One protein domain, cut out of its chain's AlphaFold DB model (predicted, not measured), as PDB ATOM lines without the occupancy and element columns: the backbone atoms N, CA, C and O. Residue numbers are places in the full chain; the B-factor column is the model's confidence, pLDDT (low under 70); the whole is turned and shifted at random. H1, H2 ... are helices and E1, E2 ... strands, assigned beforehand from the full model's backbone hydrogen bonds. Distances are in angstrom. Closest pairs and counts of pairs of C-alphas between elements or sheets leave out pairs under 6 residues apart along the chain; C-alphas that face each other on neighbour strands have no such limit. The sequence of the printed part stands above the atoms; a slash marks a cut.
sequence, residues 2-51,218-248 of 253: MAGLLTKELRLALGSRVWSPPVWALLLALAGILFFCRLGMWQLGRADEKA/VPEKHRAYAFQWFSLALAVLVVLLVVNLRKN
ATOM      1  N   MET A   2     -22.137   3.970 -49.694       52.81
ATOM      2  CA  MET A   2     -20.759   3.581 -49.305       52.81
ATOM      3  C   MET A   2     -20.040   4.561 -48.355       52.81
ATOM      4  O   MET A   2     -19.314   4.119 -47.470       52.81
ATOM      5  N   ALA A   3     -20.277   5.875 -48.477       58.53
ATOM      6  CA  ALA A   3     -19.617   6.884 -47.635       58.53
ATOM      7  C   ALA A   3     -19.914   6.725 -46.127       58.53
ATOM      8  O   ALA A   3     -19.029   6.936 -45.308       58.53
ATOM      9  N   GLY A   4     -21.124   6.282 -45.759       62.03
ATOM     10  CA  GLY A   4     -21.513   6.076 -44.356       62.03
ATOM     11  C   GLY A   4     -21.027   4.760 -43.735       62.03
ATOM     12  O   GLY A   4     -21.159   4.570 -42.532       62.03
ATOM     13  N   LEU A   5     -20.489   3.831 -44.534       63.12
ATOM     14  CA  LEU A   5     -19.872   2.589 -44.044       63.12
ATOM     15  C   LEU A   5     -18.390   2.787 -43.707       63.12
ATOM     16  O   LEU A   5     -17.899   2.180 -42.762       63.12
ATOM     17  N   LEU A   6     -17.694   3.655 -44.448       65.56
ATOM     18  CA  LEU A   6     -16.268   3.933 -44.247       65.56
ATOM     19  C   LEU A   6     -15.985   4.704 -42.950       65.56
ATOM     20  O   LEU A   6     -14.910   4.541 -42.381       65.56
ATOM     21  N   THR A   7     -16.947   5.496 -42.467       70.88
ATOM     22  CA  THR A   7     -16.852   6.266 -41.215       70.88
ATOM     23  C   THR A   7     -17.255   5.479 -39.969       70.88
ATOM     24  O   THR A   7     -17.085   5.984 -38.864       70.88
ATOM     25  N   LYS A   8     -17.773   4.248 -40.108       76.12
ATOM     26  CA  LYS A   8     -18.080   3.401 -38.947       76.12
ATOM     27  C   LYS A   8     -16.790   3.001 -38.234       76.12
ATOM     28  O   LYS A   8     -15.804   2.653 -38.881       76.12
ATOM     29  N   GLU A   9     -16.826   3.005 -36.905       78.25
ATOM     30  CA  GLU A   9     -15.734   2.515 -36.065       78.25
ATOM     31  C   GLU A   9     -16.030   1.093 -35.575       78.25
ATOM     32  O   GLU A   9     -17.146   0.783 -35.151       78.25
ATOM     33  N   LEU A  10     -15.021   0.223 -35.616       78.88
ATOM     34  CA  LEU A  10     -15.087  -1.099 -34.993       78.88
ATOM     35  C   LEU A  10     -14.682  -0.963 -33.526       78.88
ATOM     36  O   LEU A  10     -13.560  -0.557 -33.269       78.88
ATOM     37  N   ARG A  11     -15.534  -1.327 -32.565       80.44
ATOM     38  CA  ARG A  11     -15.201  -1.208 -31.134       80.44
ATOM     39  C   ARG A  11     -14.833  -2.551 -30.523       80.44
ATOM     40  O   ARG A  11     -15.635  -3.480 -30.538       80.44
ATOM     41  N   LEU A  12     -13.645  -2.624 -29.934       82.75
ATOM     42  CA  LEU A  12     -13.160  -3.771 -29.166       82.75
ATOM     43  C   LEU A  12     -12.694  -3.291 -27.788       82.75
ATOM     44  O   LEU A  12     -11.780  -2.472 -27.680       82.75
ATOM     45  N   ALA A  13     -13.334  -3.787 -26.729       80.75
ATOM     46  CA  ALA A  13     -12.950  -3.482 -25.356       80.75
ATOM     47  C   ALA A  13     -11.724  -4.315 -24.946       80.75
ATOM     48  O   ALA A  13     -11.717  -5.537 -25.067       80.75
ATOM     49  N   LEU A  14     -10.695  -3.641 -24.437       78.25
ATOM     50  CA  LEU A  14      -9.428  -4.201 -23.969       78.25
ATOM     51  C   LEU A  14      -9.180  -3.686 -22.544       78.25
ATOM     52  O   LEU A  14      -8.449  -2.718 -22.320       78.25
ATOM     53  N   GLY A  15      -9.855  -4.301 -21.569       81.62
ATOM     54  CA  GLY A  15      -9.818  -3.878 -20.166       81.62
ATOM     55  C   GLY A  15     -10.330  -2.443 -19.979       81.62
ATOM     56  O   GLY A  15     -11.483  -2.137 -20.275       81.62
ATOM     57  N   SER A  16      -9.465  -1.544 -19.500       81.12
ATOM     58  CA  SER A  16      -9.777  -0.117 -19.305       81.12
ATOM     59  C   SER A  16      -9.618   0.740 -20.568       81.12
ATOM     60  O   SER A  16      -9.722   1.967 -20.495       81.12
ATOM     61  N   ARG A  17      -9.356   0.130 -21.729       82.19
ATOM     62  CA  ARG A  17      -9.213   0.817 -23.020       82.19
ATOM     63  C   ARG A  17     -10.180   0.261 -24.066       82.19
ATOM     64  O   ARG A  17     -10.595  -0.889 -23.984       82.19
ATOM     65  N   VAL A  18     -10.514   1.075 -25.064       84.81
ATOM     66  CA  VAL A  18     -11.317   0.696 -26.235       84.81
ATOM     67  C   VAL A  18     -10.487   0.937 -27.482       84.81
ATOM     68  O   VAL A  18     -10.024   2.053 -27.712       84.81
ATOM     69  N   TRP A  19     -10.299  -0.098 -28.292       86.19
ATOM     70  CA  TRP A  19      -9.743   0.051 -29.631       86.19
ATOM     71  C   TRP A  19     -10.885   0.328 -30.611       86.19
ATOM     72  O   TRP A  19     -11.849  -0.437 -30.655       86.19
ATOM     73  N   SER A  20     -10.811   1.460 -31.317       86.44
ATOM     74  CA  SER A  20     -11.913   2.006 -32.130       86.44
ATOM     75  C   SER A  20     -11.470   2.564 -33.493       86.44
ATOM     76  O   SER A  20     -11.668   3.743 -33.768       86.44
ATOM     77  N   PRO A  21     -10.821   1.769 -34.364       86.06
ATOM     78  CA  PRO A  21     -10.388   2.267 -35.661       86.06
ATOM     79  C   PRO A  21     -11.574   2.472 -36.617       86.06
ATOM     80  O   PRO A  21     -12.478   1.627 -36.675       86.06
ATOM     81  N   PRO A  22     -11.558   3.539 -37.434       87.94
ATOM     82  CA  PRO A  22     -12.505   3.670 -38.528       87.94
ATOM     83  C   PRO A  22     -12.199   2.634 -39.621       87.94
ATOM     84  O   PRO A  22     -11.038   2.310 -39.893       87.94
ATOM     85  N   VAL A  23     -13.242   2.122 -40.284       87.75
ATOM     86  CA  VAL A  23     -13.122   1.060 -41.304       87.75
ATOM     87  C   VAL A  23     -12.163   1.441 -42.436       87.75
ATOM     88  O   VAL A  23     -11.395   0.597 -42.894       87.75
ATOM     89  N   TRP A  24     -12.140   2.706 -42.867       86.88
ATOM     90  CA  TRP A  24     -11.197   3.149 -43.902       86.88
ATOM     91  C   TRP A  24      -9.728   3.008 -43.467       86.88
ATOM     92  O   TRP A  24      -8.893   2.613 -44.281       86.88
ATOM     93  N   ALA A  25      -9.406   3.276 -42.195       89.56
ATOM     94  CA  ALA A  25      -8.041   3.176 -41.680       89.56
ATOM     95  C   ALA A  25      -7.606   1.712 -41.552       89.56
ATOM     96  O   ALA A  25      -6.461   1.391 -41.859       89.56
ATOM     97  N   LEU A  26      -8.530   0.819 -41.177       91.44
ATOM     98  CA  LEU A  26      -8.304  -0.630 -41.199       91.44
ATOM     99  C   LEU A  26      -7.967  -1.124 -42.608       91.44
ATOM    100  O   LEU A  26      -6.968  -1.816 -42.791       91.44
ATOM    101  N   LEU A  27      -8.780  -0.755 -43.603       93.81
ATOM    102  CA  LEU A  27      -8.570  -1.170 -44.991       93.81
ATOM    103  C   LEU A  27      -7.254  -0.622 -45.549       93.81
ATOM    104  O   LEU A  27      -6.509  -1.362 -46.189       93.81
ATOM    105  N   LEU A  28      -6.943   0.648 -45.274       94.38
ATOM    106  CA  LEU A  28      -5.701   1.271 -45.719       94.38
ATOM    107  C   LEU A  28      -4.475   0.622 -45.064       94.38
ATOM    108  O   LEU A  28      -3.509   0.304 -45.756       94.38
ATOM    109  N   ALA A  29      -4.518   0.384 -43.752       94.94
ATOM    110  CA  ALA A  29      -3.433  -0.276 -43.040       94.94
ATOM    111  C   ALA A  29      -3.237  -1.716 -43.527       94.94
ATOM    112  O   ALA A  29      -2.105  -2.119 -43.785       94.94
ATOM    113  N   LEU A  30      -4.321  -2.471 -43.732       96.56
ATOM    114  CA  LEU A  30      -4.257  -3.825 -44.277       96.56
ATOM    115  C   LEU A  30      -3.655  -3.836 -45.688       96.56
ATOM    116  O   LEU A  30      -2.762  -4.634 -45.963       96.56
ATOM    117  N   ALA A  31      -4.099  -2.930 -46.564       97.50
ATOM    118  CA  ALA A  31      -3.549  -2.794 -47.909       97.50
ATOM    119  C   ALA A  31      -2.050  -2.452 -47.875       97.50
ATOM    120  O   ALA A  31      -1.263  -3.076 -48.585       97.50
ATOM    121  N   GLY A  32      -1.643  -1.514 -47.011       97.94
ATOM    122  CA  GLY A  32      -0.241  -1.138 -46.820       97.94
ATOM    123  C   GLY A  32       0.621  -2.290 -46.298       97.94
ATOM    124  O   GLY A  32       1.687  -2.555 -46.848       97.94
ATOM    125  N   ILE A  33       0.141  -3.025 -45.290       98.31
ATOM    126  CA  ILE A  33       0.822  -4.209 -44.743       98.31
ATOM    127  C   ILE A  33       0.996  -5.272 -45.829       98.31
ATOM    128  O   ILE A  33       2.108  -5.755 -46.031       98.31
ATOM    129  N   LEU A  34      -0.066  -5.610 -46.569       98.25
ATOM    130  CA  LEU A  34       0.003  -6.596 -47.651       98.25
ATOM    131  C   LEU A  34       0.976  -6.165 -48.751       98.25
ATOM    132  O   LEU A  34       1.763  -6.981 -49.235       98.25
ATOM    133  N   PHE A  35       0.959  -4.884 -49.119       98.38
ATOM    134  CA  PHE A  35       1.878  -4.321 -50.100       98.38
ATOM    135  C   PHE A  35       3.339  -4.430 -49.645       98.38
ATOM    136  O   PHE A  35       4.168  -4.978 -50.374       98.38
ATOM    137  N   PHE A  36       3.661  -3.983 -48.429       98.50
ATOM    138  CA  PHE A  36       5.024  -4.053 -47.904       98.50
ATOM    139  C   PHE A  36       5.495  -5.493 -47.685       98.50
ATOM    140  O   PHE A  36       6.623  -5.819 -48.049       98.50
ATOM    141  N   CYS A  37       4.639  -6.393 -47.197       98.38
ATOM    142  CA  CYS A  37       4.968  -7.816 -47.104       98.38
ATOM    143  C   CYS A  37       5.250  -8.424 -48.484       98.38
ATOM    144  O   CYS A  37       6.212  -9.176 -48.638       98.38
ATOM    145  N   ARG A  38       4.463  -8.069 -49.512       98.25
ATOM    146  CA  ARG A  38       4.708  -8.506 -50.893       98.25
ATOM    147  C   ARG A  38       6.057  -8.006 -51.412       98.25
ATOM    148  O   ARG A  38       6.783  -8.787 -52.022       98.25
ATOM    149  N   LEU A  39       6.412  -6.746 -51.157       98.19
ATOM    150  CA  LEU A  39       7.727  -6.208 -51.521       98.19
ATOM    151  C   LEU A  39       8.866  -6.896 -50.759       98.19
ATOM    152  O   LEU A  39       9.887  -7.217 -51.363       98.19
ATOM    153  N   GLY A  40       8.683  -7.170 -49.466       98.12
ATOM    154  CA  GLY A  40       9.642  -7.915 -48.652       98.12
ATOM    155  C   GLY A  40       9.894  -9.321 -49.201       98.12
ATOM    156  O   GLY A  40      11.042  -9.696 -49.420       98.12
ATOM    157  N   MET A  41       8.832 -10.067 -49.522       97.94
ATOM    158  CA  MET A  41       8.944 -11.393 -50.147       97.94
ATOM    159  C   MET A  41       9.614 -11.334 -51.524       97.94
ATOM    160  O   MET A  41      10.458 -12.171 -51.830       97.94
ATOM    161  N   TRP A  42       9.281 -10.333 -52.345       97.44
ATOM    162  CA  TRP A  42       9.943 -10.130 -53.633       97.44
ATOM    163  C   TRP A  42      11.450  -9.872 -53.470       97.44
ATOM    164  O   TRP A  42      12.255 -10.462 -54.190       97.44
ATOM    165  N   GLN A  43      11.844  -9.050 -52.492       97.38
ATOM    166  CA  GLN A  43      13.254  -8.799 -52.186       97.38
ATOM    167  C   GLN A  43      13.979 -10.056 -51.687       97.38
ATOM    168  O   GLN A  43      15.114 -10.290 -52.095       97.38
ATOM    169  N   LEU A  44      13.338 -10.895 -50.864       96.75
ATOM    170  CA  LEU A  44      13.913 -12.185 -50.460       96.75
ATOM    171  C   LEU A  44      14.122 -13.115 -51.662       96.75
ATOM    172  O   LEU A  44      15.217 -13.641 -51.829       96.75
ATOM    173  N   GLY A  45      13.133 -13.229 -52.555       95.62
ATOM    174  CA  GLY A  45      13.280 -14.021 -53.780       95.62
ATOM    175  C   GLY A  45      14.443 -13.543 -54.656       95.62
ATOM    176  O   GLY A  45      15.218 -14.353 -55.164       95.62
ATOM    177  N   ARG A  46      14.636 -12.221 -54.776       93.25
ATOM    178  CA  ARG A  46      15.804 -11.644 -55.466       93.25
ATOM    179  C   ARG A  46      17.119 -11.947 -54.756       93.25
ATOM    180  O   ARG A  46      18.116 -12.193 -55.431       93.25
ATOM    181  N   ALA A  47      17.137 -11.944 -53.424       92.94
ATOM    182  CA  ALA A  47      18.319 -12.325 -52.662       92.94
ATOM    183  C   ALA A  47      18.723 -13.777 -52.944       92.94
ATOM    184  O   ALA A  47      19.899 -14.037 -53.189       92.94
ATOM    185  N   ASP A  48      17.760 -14.698 -52.966       94.44
ATOM    186  CA  ASP A  48      18.016 -16.121 -53.204       94.44
ATOM    187  C   ASP A  48      18.501 -16.381 -54.636       94.44
ATOM    188  O   ASP A  48      19.480 -17.101 -54.844       94.44
ATOM    189  N   GLU A  49      17.890 -15.723 -55.623       90.62
ATOM    190  CA  GLU A  49      18.331 -15.774 -57.018       90.62
ATOM    191  C   GLU A  49      19.792 -15.312 -57.152       90.62
ATOM    192  O   GLU A  49      20.622 -15.985 -57.769       90.62
ATOM    193  N   LYS A  50      20.138 -14.183 -56.518       88.56
ATOM    194  CA  LYS A  50      21.504 -13.647 -56.526       88.56
ATOM    195  C   LYS A  50      22.480 -14.535 -55.760       88.56
ATOM    196  O   LYS A  50      23.619 -14.688 -56.204       88.56
ATOM    197  N   ALA A  51      22.056 -15.149 -54.659       89.81
ATOM    198  CA  ALA A  51      22.889 -16.062 -53.885       89.81
ATOM    199  C   ALA A  51      23.232 -17.315 -54.701       89.81
ATOM    200  O   ALA A  51      24.391 -17.728 -54.728       89.81
ATOM    201  N   VAL A 218      24.183  -7.226 -54.542       83.81
ATOM    202  CA  VAL A 218      24.527  -8.436 -53.775       83.81
ATOM    203  C   VAL A 218      23.341  -8.937 -52.929       83.81
ATOM    204  O   VAL A 218      22.503  -8.117 -52.525       83.81
ATOM    205  N   PRO A 219      23.251 -10.250 -52.633       87.56
ATOM    206  CA  PRO A 219      22.150 -10.837 -51.859       87.56
ATOM    207  C   PRO A 219      21.878 -10.133 -50.523       87.56
ATOM    208  O   PRO A 219      20.726  -9.952 -50.131       87.56
ATOM    209  N   GLU A 220      22.926  -9.678 -49.838       90.62
ATOM    210  CA  GLU A 220      22.851  -9.027 -48.526       90.62
ATOM    211  C   GLU A 220      22.077  -7.708 -48.601       90.62
ATOM    212  O   GLU A 220      21.268  -7.413 -47.722       90.62
ATOM    213  N   LYS A 221      22.263  -6.935 -49.680       91.12
ATOM    214  CA  LYS A 221      21.516  -5.688 -49.899       91.12
ATOM    215  C   LYS A 221      20.030  -5.974 -50.119       91.12
ATOM    216  O   LYS A 221      19.193  -5.280 -49.552       91.12
ATOM    217  N   HIS A 222      19.695  -7.020 -50.876       92.50
ATOM    218  CA  HIS A 222      18.306  -7.449 -51.054       92.50
ATOM    219  C   HIS A 222      17.666  -7.888 -49.724       92.50
ATOM    220  O   HIS A 222      16.554  -7.464 -49.413       92.50
ATOM    221  N   ARG A 223      18.389  -8.643 -48.882       94.75
ATOM    222  CA  ARG A 223      17.929  -9.019 -47.530       94.75
ATOM    223  C   ARG A 223      17.728  -7.807 -46.619       94.75
ATOM    224  O   ARG A 223      16.724  -7.745 -45.914       94.75
ATOM    225  N   ALA A 224      18.630  -6.824 -46.663       95.50
ATOM    226  CA  ALA A 224      18.487  -5.579 -45.908       95.50
ATOM    227  C   ALA A 224      17.230  -4.798 -46.330       95.50
ATOM    228  O   ALA A 224      16.455  -4.362 -45.478       95.50
ATOM    229  N   TYR A 225      16.961  -4.696 -47.638       96.38
ATOM    230  CA  TYR A 225      15.717  -4.094 -48.125       96.38
ATOM    231  C   TYR A 225      14.479  -4.904 -47.736       96.38
ATOM    232  O   TYR A 225      13.460  -4.313 -47.388       96.38
ATOM    233  N   ALA A 226      14.540  -6.238 -47.751       96.69
ATOM    234  CA  ALA A 226      13.435  -7.066 -47.273       96.69
ATOM    235  C   ALA A 226      13.108  -6.770 -45.800       96.69
ATOM    236  O   ALA A 226      11.948  -6.533 -45.466       96.69
ATOM    237  N   PHE A 227      14.131  -6.700 -44.940       97.75
ATOM    238  CA  PHE A 227      13.975  -6.310 -43.537       97.75
ATOM    239  C   PHE A 227      13.333  -4.923 -43.397       97.75
ATOM    240  O   PHE A 227      12.418  -4.746 -42.591       97.75
ATOM    241  N   GLN A 228      13.755  -3.951 -44.212       97.94
ATOM    242  CA  GLN A 228      13.153  -2.618 -44.239       97.94
ATOM    243  C   GLN A 228      11.660  -2.666 -44.601       97.94
ATOM    244  O   GLN A 228      10.850  -2.044 -43.916       97.94
ATOM    245  N   TRP A 229      11.267  -3.437 -45.620       98.38
ATOM    246  CA  TRP A 229       9.856  -3.571 -45.997       98.38
ATOM    247  C   TRP A 229       9.015  -4.232 -44.903       98.38
ATOM    248  O   TRP A 229       7.943  -3.727 -44.570       98.38
ATOM    249  N   PHE A 230       9.507  -5.301 -44.275       98.31
ATOM    250  CA  PHE A 230       8.800  -5.919 -43.150       98.31
ATOM    251  C   PHE A 230       8.725  -4.999 -41.924       98.31
ATOM    252  O   PHE A 230       7.698  -4.965 -41.249       98.31
ATOM    253  N   SER A 231       9.759  -4.193 -41.673       98.19
ATOM    254  CA  SER A 231       9.747  -3.184 -40.604       98.19
ATOM    255  C   SER A 231       8.698  -2.099 -40.857       98.19
ATOM    256  O   SER A 231       8.014  -1.684 -39.926       98.19
ATOM    257  N   LEU A 232       8.512  -1.671 -42.112       98.19
ATOM    258  CA  LEU A 232       7.443  -0.739 -42.488       98.19
ATOM    259  C   LEU A 232       6.053  -1.362 -42.311       98.19
ATOM    260  O   LEU A 232       5.158  -0.704 -41.784       98.19
ATOM    261  N   ALA A 233       5.874  -2.636 -42.679       98.00
ATOM    262  CA  ALA A 233       4.631  -3.362 -42.411       98.00
ATOM    263  C   ALA A 233       4.325  -3.415 -40.902       98.00
ATOM    264  O   ALA A 233       3.204  -3.122 -40.480       98.00
ATOM    265  N   LEU A 234       5.337  -3.713 -40.080       98.00
ATOM    266  CA  LEU A 234       5.214  -3.712 -38.623       98.00
ATOM    267  C   LEU A 234       4.894  -2.314 -38.077       98.00
ATOM    268  O   LEU A 234       4.027  -2.183 -37.218       98.00
ATOM    269  N   ALA A 235       5.536  -1.263 -38.590       97.62
ATOM    270  CA  ALA A 235       5.267   0.111 -38.177       97.62
ATOM    271  C   ALA A 235       3.813   0.517 -38.465       97.62
ATOM    272  O   ALA A 235       3.158   1.083 -37.593       97.62
ATOM    273  N   VAL A 236       3.275   0.173 -39.643       96.62
ATOM    274  CA  VAL A 236       1.860   0.415 -39.984       96.62
ATOM    275  C   VAL A 236       0.930  -0.302 -39.005       96.62
ATOM    276  O   VAL A 236      -0.026   0.302 -38.520       96.62
ATOM    277  N   LEU A 237       1.229  -1.559 -38.664       95.75
ATOM    278  CA  LEU A 237       0.461  -2.313 -37.673       95.75
ATOM    279  C   LEU A 237       0.505  -1.642 -36.291       95.75
ATOM    280  O   LEU A 237      -0.535  -1.458 -35.662       95.75
ATOM    281  N   VAL A 238       1.689  -1.237 -35.829       95.31
ATOM    282  CA  VAL A 238       1.859  -0.564 -34.532       95.31
ATOM    283  C   VAL A 238       1.095   0.760 -34.500       95.31
ATOM    284  O   VAL A 238       0.378   1.017 -33.538       95.31
ATOM    285  N   VAL A 239       1.182   1.576 -35.554       93.69
ATOM    286  CA  VAL A 239       0.439   2.843 -35.656       93.69
ATOM    287  C   VAL A 239      -1.070   2.597 -35.619       93.69
ATOM    288  O   VAL A 239      -1.774   3.263 -34.860       93.69
ATOM    289  N   LEU A 240      -1.565   1.606 -36.369       92.81
ATOM    290  CA  LEU A 240      -2.978   1.225 -36.367       92.81
ATOM    291  C   LEU A 240      -3.460   0.812 -34.966       92.81
ATOM    292  O   LEU A 240      -4.572   1.161 -34.567       92.81
ATOM    293  N   LEU A 241      -2.642   0.086 -34.206       89.69
ATOM    294  CA  LEU A 241      -2.988  -0.333 -32.848       89.69
ATOM    295  C   LEU A 241      -2.937   0.839 -31.860       89.69
ATOM    296  O   LEU A 241      -3.902   1.064 -31.135       89.69
ATOM    297  N   VAL A 242      -1.849   1.614 -31.850       89.44
ATOM    298  CA  VAL A 242      -1.593   2.660 -30.846       89.44
ATOM    299  C   VAL A 242      -2.515   3.866 -31.012       89.44
ATOM    300  O   VAL A 242      -3.103   4.310 -30.029       89.44
ATOM    301  N   VAL A 243      -2.679   4.382 -32.234       88.81
ATOM    302  CA  VAL A 243      -3.467   5.606 -32.484       88.81
ATOM    303  C   VAL A 243      -4.958   5.390 -32.212       88.81
ATOM    304  O   VAL A 243      -5.661   6.324 -31.839       88.81
ATOM    305  N   ASN A 244      -5.444   4.156 -32.351       86.50
ATOM    306  CA  ASN A 244      -6.862   3.838 -32.194       86.50
ATOM    307  C   ASN A 244      -7.225   3.292 -30.800       86.50
ATOM    308  O   ASN A 244      -8.374   2.906 -30.588       86.50
ATOM    309  N   LEU A 245      -6.283   3.255 -29.847       87.12
ATOM    310  CA  LEU A 245      -6.530   2.895 -28.444       87.12
ATOM    311  C   LEU A 245      -6.966   4.125 -27.631       87.12
ATOM    312  O   LEU A 245      -6.170   5.029 -27.384       87.12
ATOM    313  N   ARG A 246      -8.206   4.126 -27.137       80.12
ATOM    314  CA  ARG A 246      -8.784   5.163 -26.258       80.12
ATOM    315  C   ARG A 246      -8.977   4.623 -24.836       80.12
ATOM    316  O   ARG A 246      -9.045   3.410 -24.654       80.12
ATOM    317  N   LYS A 247      -9.063   5.474 -23.807       75.69
ATOM    318  CA  LYS A 247      -9.483   5.040 -22.454       75.69
ATOM    319  C   LYS A 247     -11.006   4.855 -22.423       75.69
ATOM    320  O   LYS A 247     -11.728   5.613 -23.062       75.69
ATOM    321  N   ASN A 248     -11.496   3.851 -21.696       63.75
ATOM    322  CA  ASN A 248     -12.933   3.643 -21.495       63.75
ATOM    323  C   ASN A 248     -13.511   4.859 -20.743       63.75
ATOM    324  O   ASN A 248     -13.136   5.084 -19.595       63.75
TER     325      ASN A 248
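Overview. This is residues 2 to 51 and 218 to 248 of the 253 residues of the protein "SURF1-like protein" of Moraxellaceae bacterium (UniProt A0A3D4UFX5). Two long helices, H2 and H3, lie side by side and run opposite ways, making the long axis of the model; at the end where H2 begins and H3 ends, a narrow head stands across the pair. The head has a small sheet of three short strands, E1, E2 and E3, at one end and the four-residue helix H1 at the other, with residues 7 to 11 stretched between H1 and E1. The printed part has 81 residues with three named helices and three named strands in the order H1, E1, E2, H2, H3, E3, and its class is mostly helix. The sheet's order is E1 - E2 - E3, all antiparallel. The whole is loose, with a radius of gyration of the C-alphas of 16.9 A, and flat, spanning 51 by 32 by 12 A.

Arrangement. In the sheet, E2, residues 17 to 19, is the inner strand, between the edge strands E1, residues 12 to 14, and E3, residues 245 to 247. E1 and E2 form a hairpin, antiparallel at 147 degrees, with N 12 and O 19 within hydrogen-bond range at 2.9 A and N 14 and O 17 at 2.8 A. E2 and E3 are antiparallel at 148 degrees, with N 18 and O 246 within range at 2.8 A. H3, residues 219 to 243, is only just not on the sheet, with 4 pairs of C-alphas within 10 A. H2, residues 23 to 51, touches H3 at a shallow tilt of 13 degrees, opposite ways; their closest C-alphas are those of Gly 40 and Ala 226, 4.1 A apart. H1, residues 3 to 6, only just touches H2, with 3 pairs of C-alphas within 8 A; of H2, residues 23 to 24 alone take part, and the closest C-alphas are those of Leu 6 and Trp 24, 5.1 A apart. H1 and H3 are apart. In H2 and H3 every O i to N i+4 pair is within hydrogen-bond range; H1 is too short for such a pair, and its one O i to N i+3 pair is not within range.

Along the chain. E1 measures 6.4 A from first to last C-alpha, E2 6.7 A and E3 7.0 A. H2 measures 41.8 A, from C-alpha 23 at (-13.122, 1.060, -41.304) to C-alpha 51 at (22.889, -16.062, -53.885). H3 measures 36.1 A and ends with C-alpha 243 at (-3.467, 5.606, -32.484). H1 measures 5.6 A.

Size, cuts and confidence. The two C-alphas farthest apart, those of Ala 51 and Asn 248, are 52.2 A apart. Residues 52 to 217 are not printed, and C-alphas 51 and 218 are 7.8 A apart across this cut, which lies in the link from H2 to H3. The links that are printed whole are tight. The mean pLDDT of the printed part is 88.9; residues 2 to 6 and residue 248 are under 70.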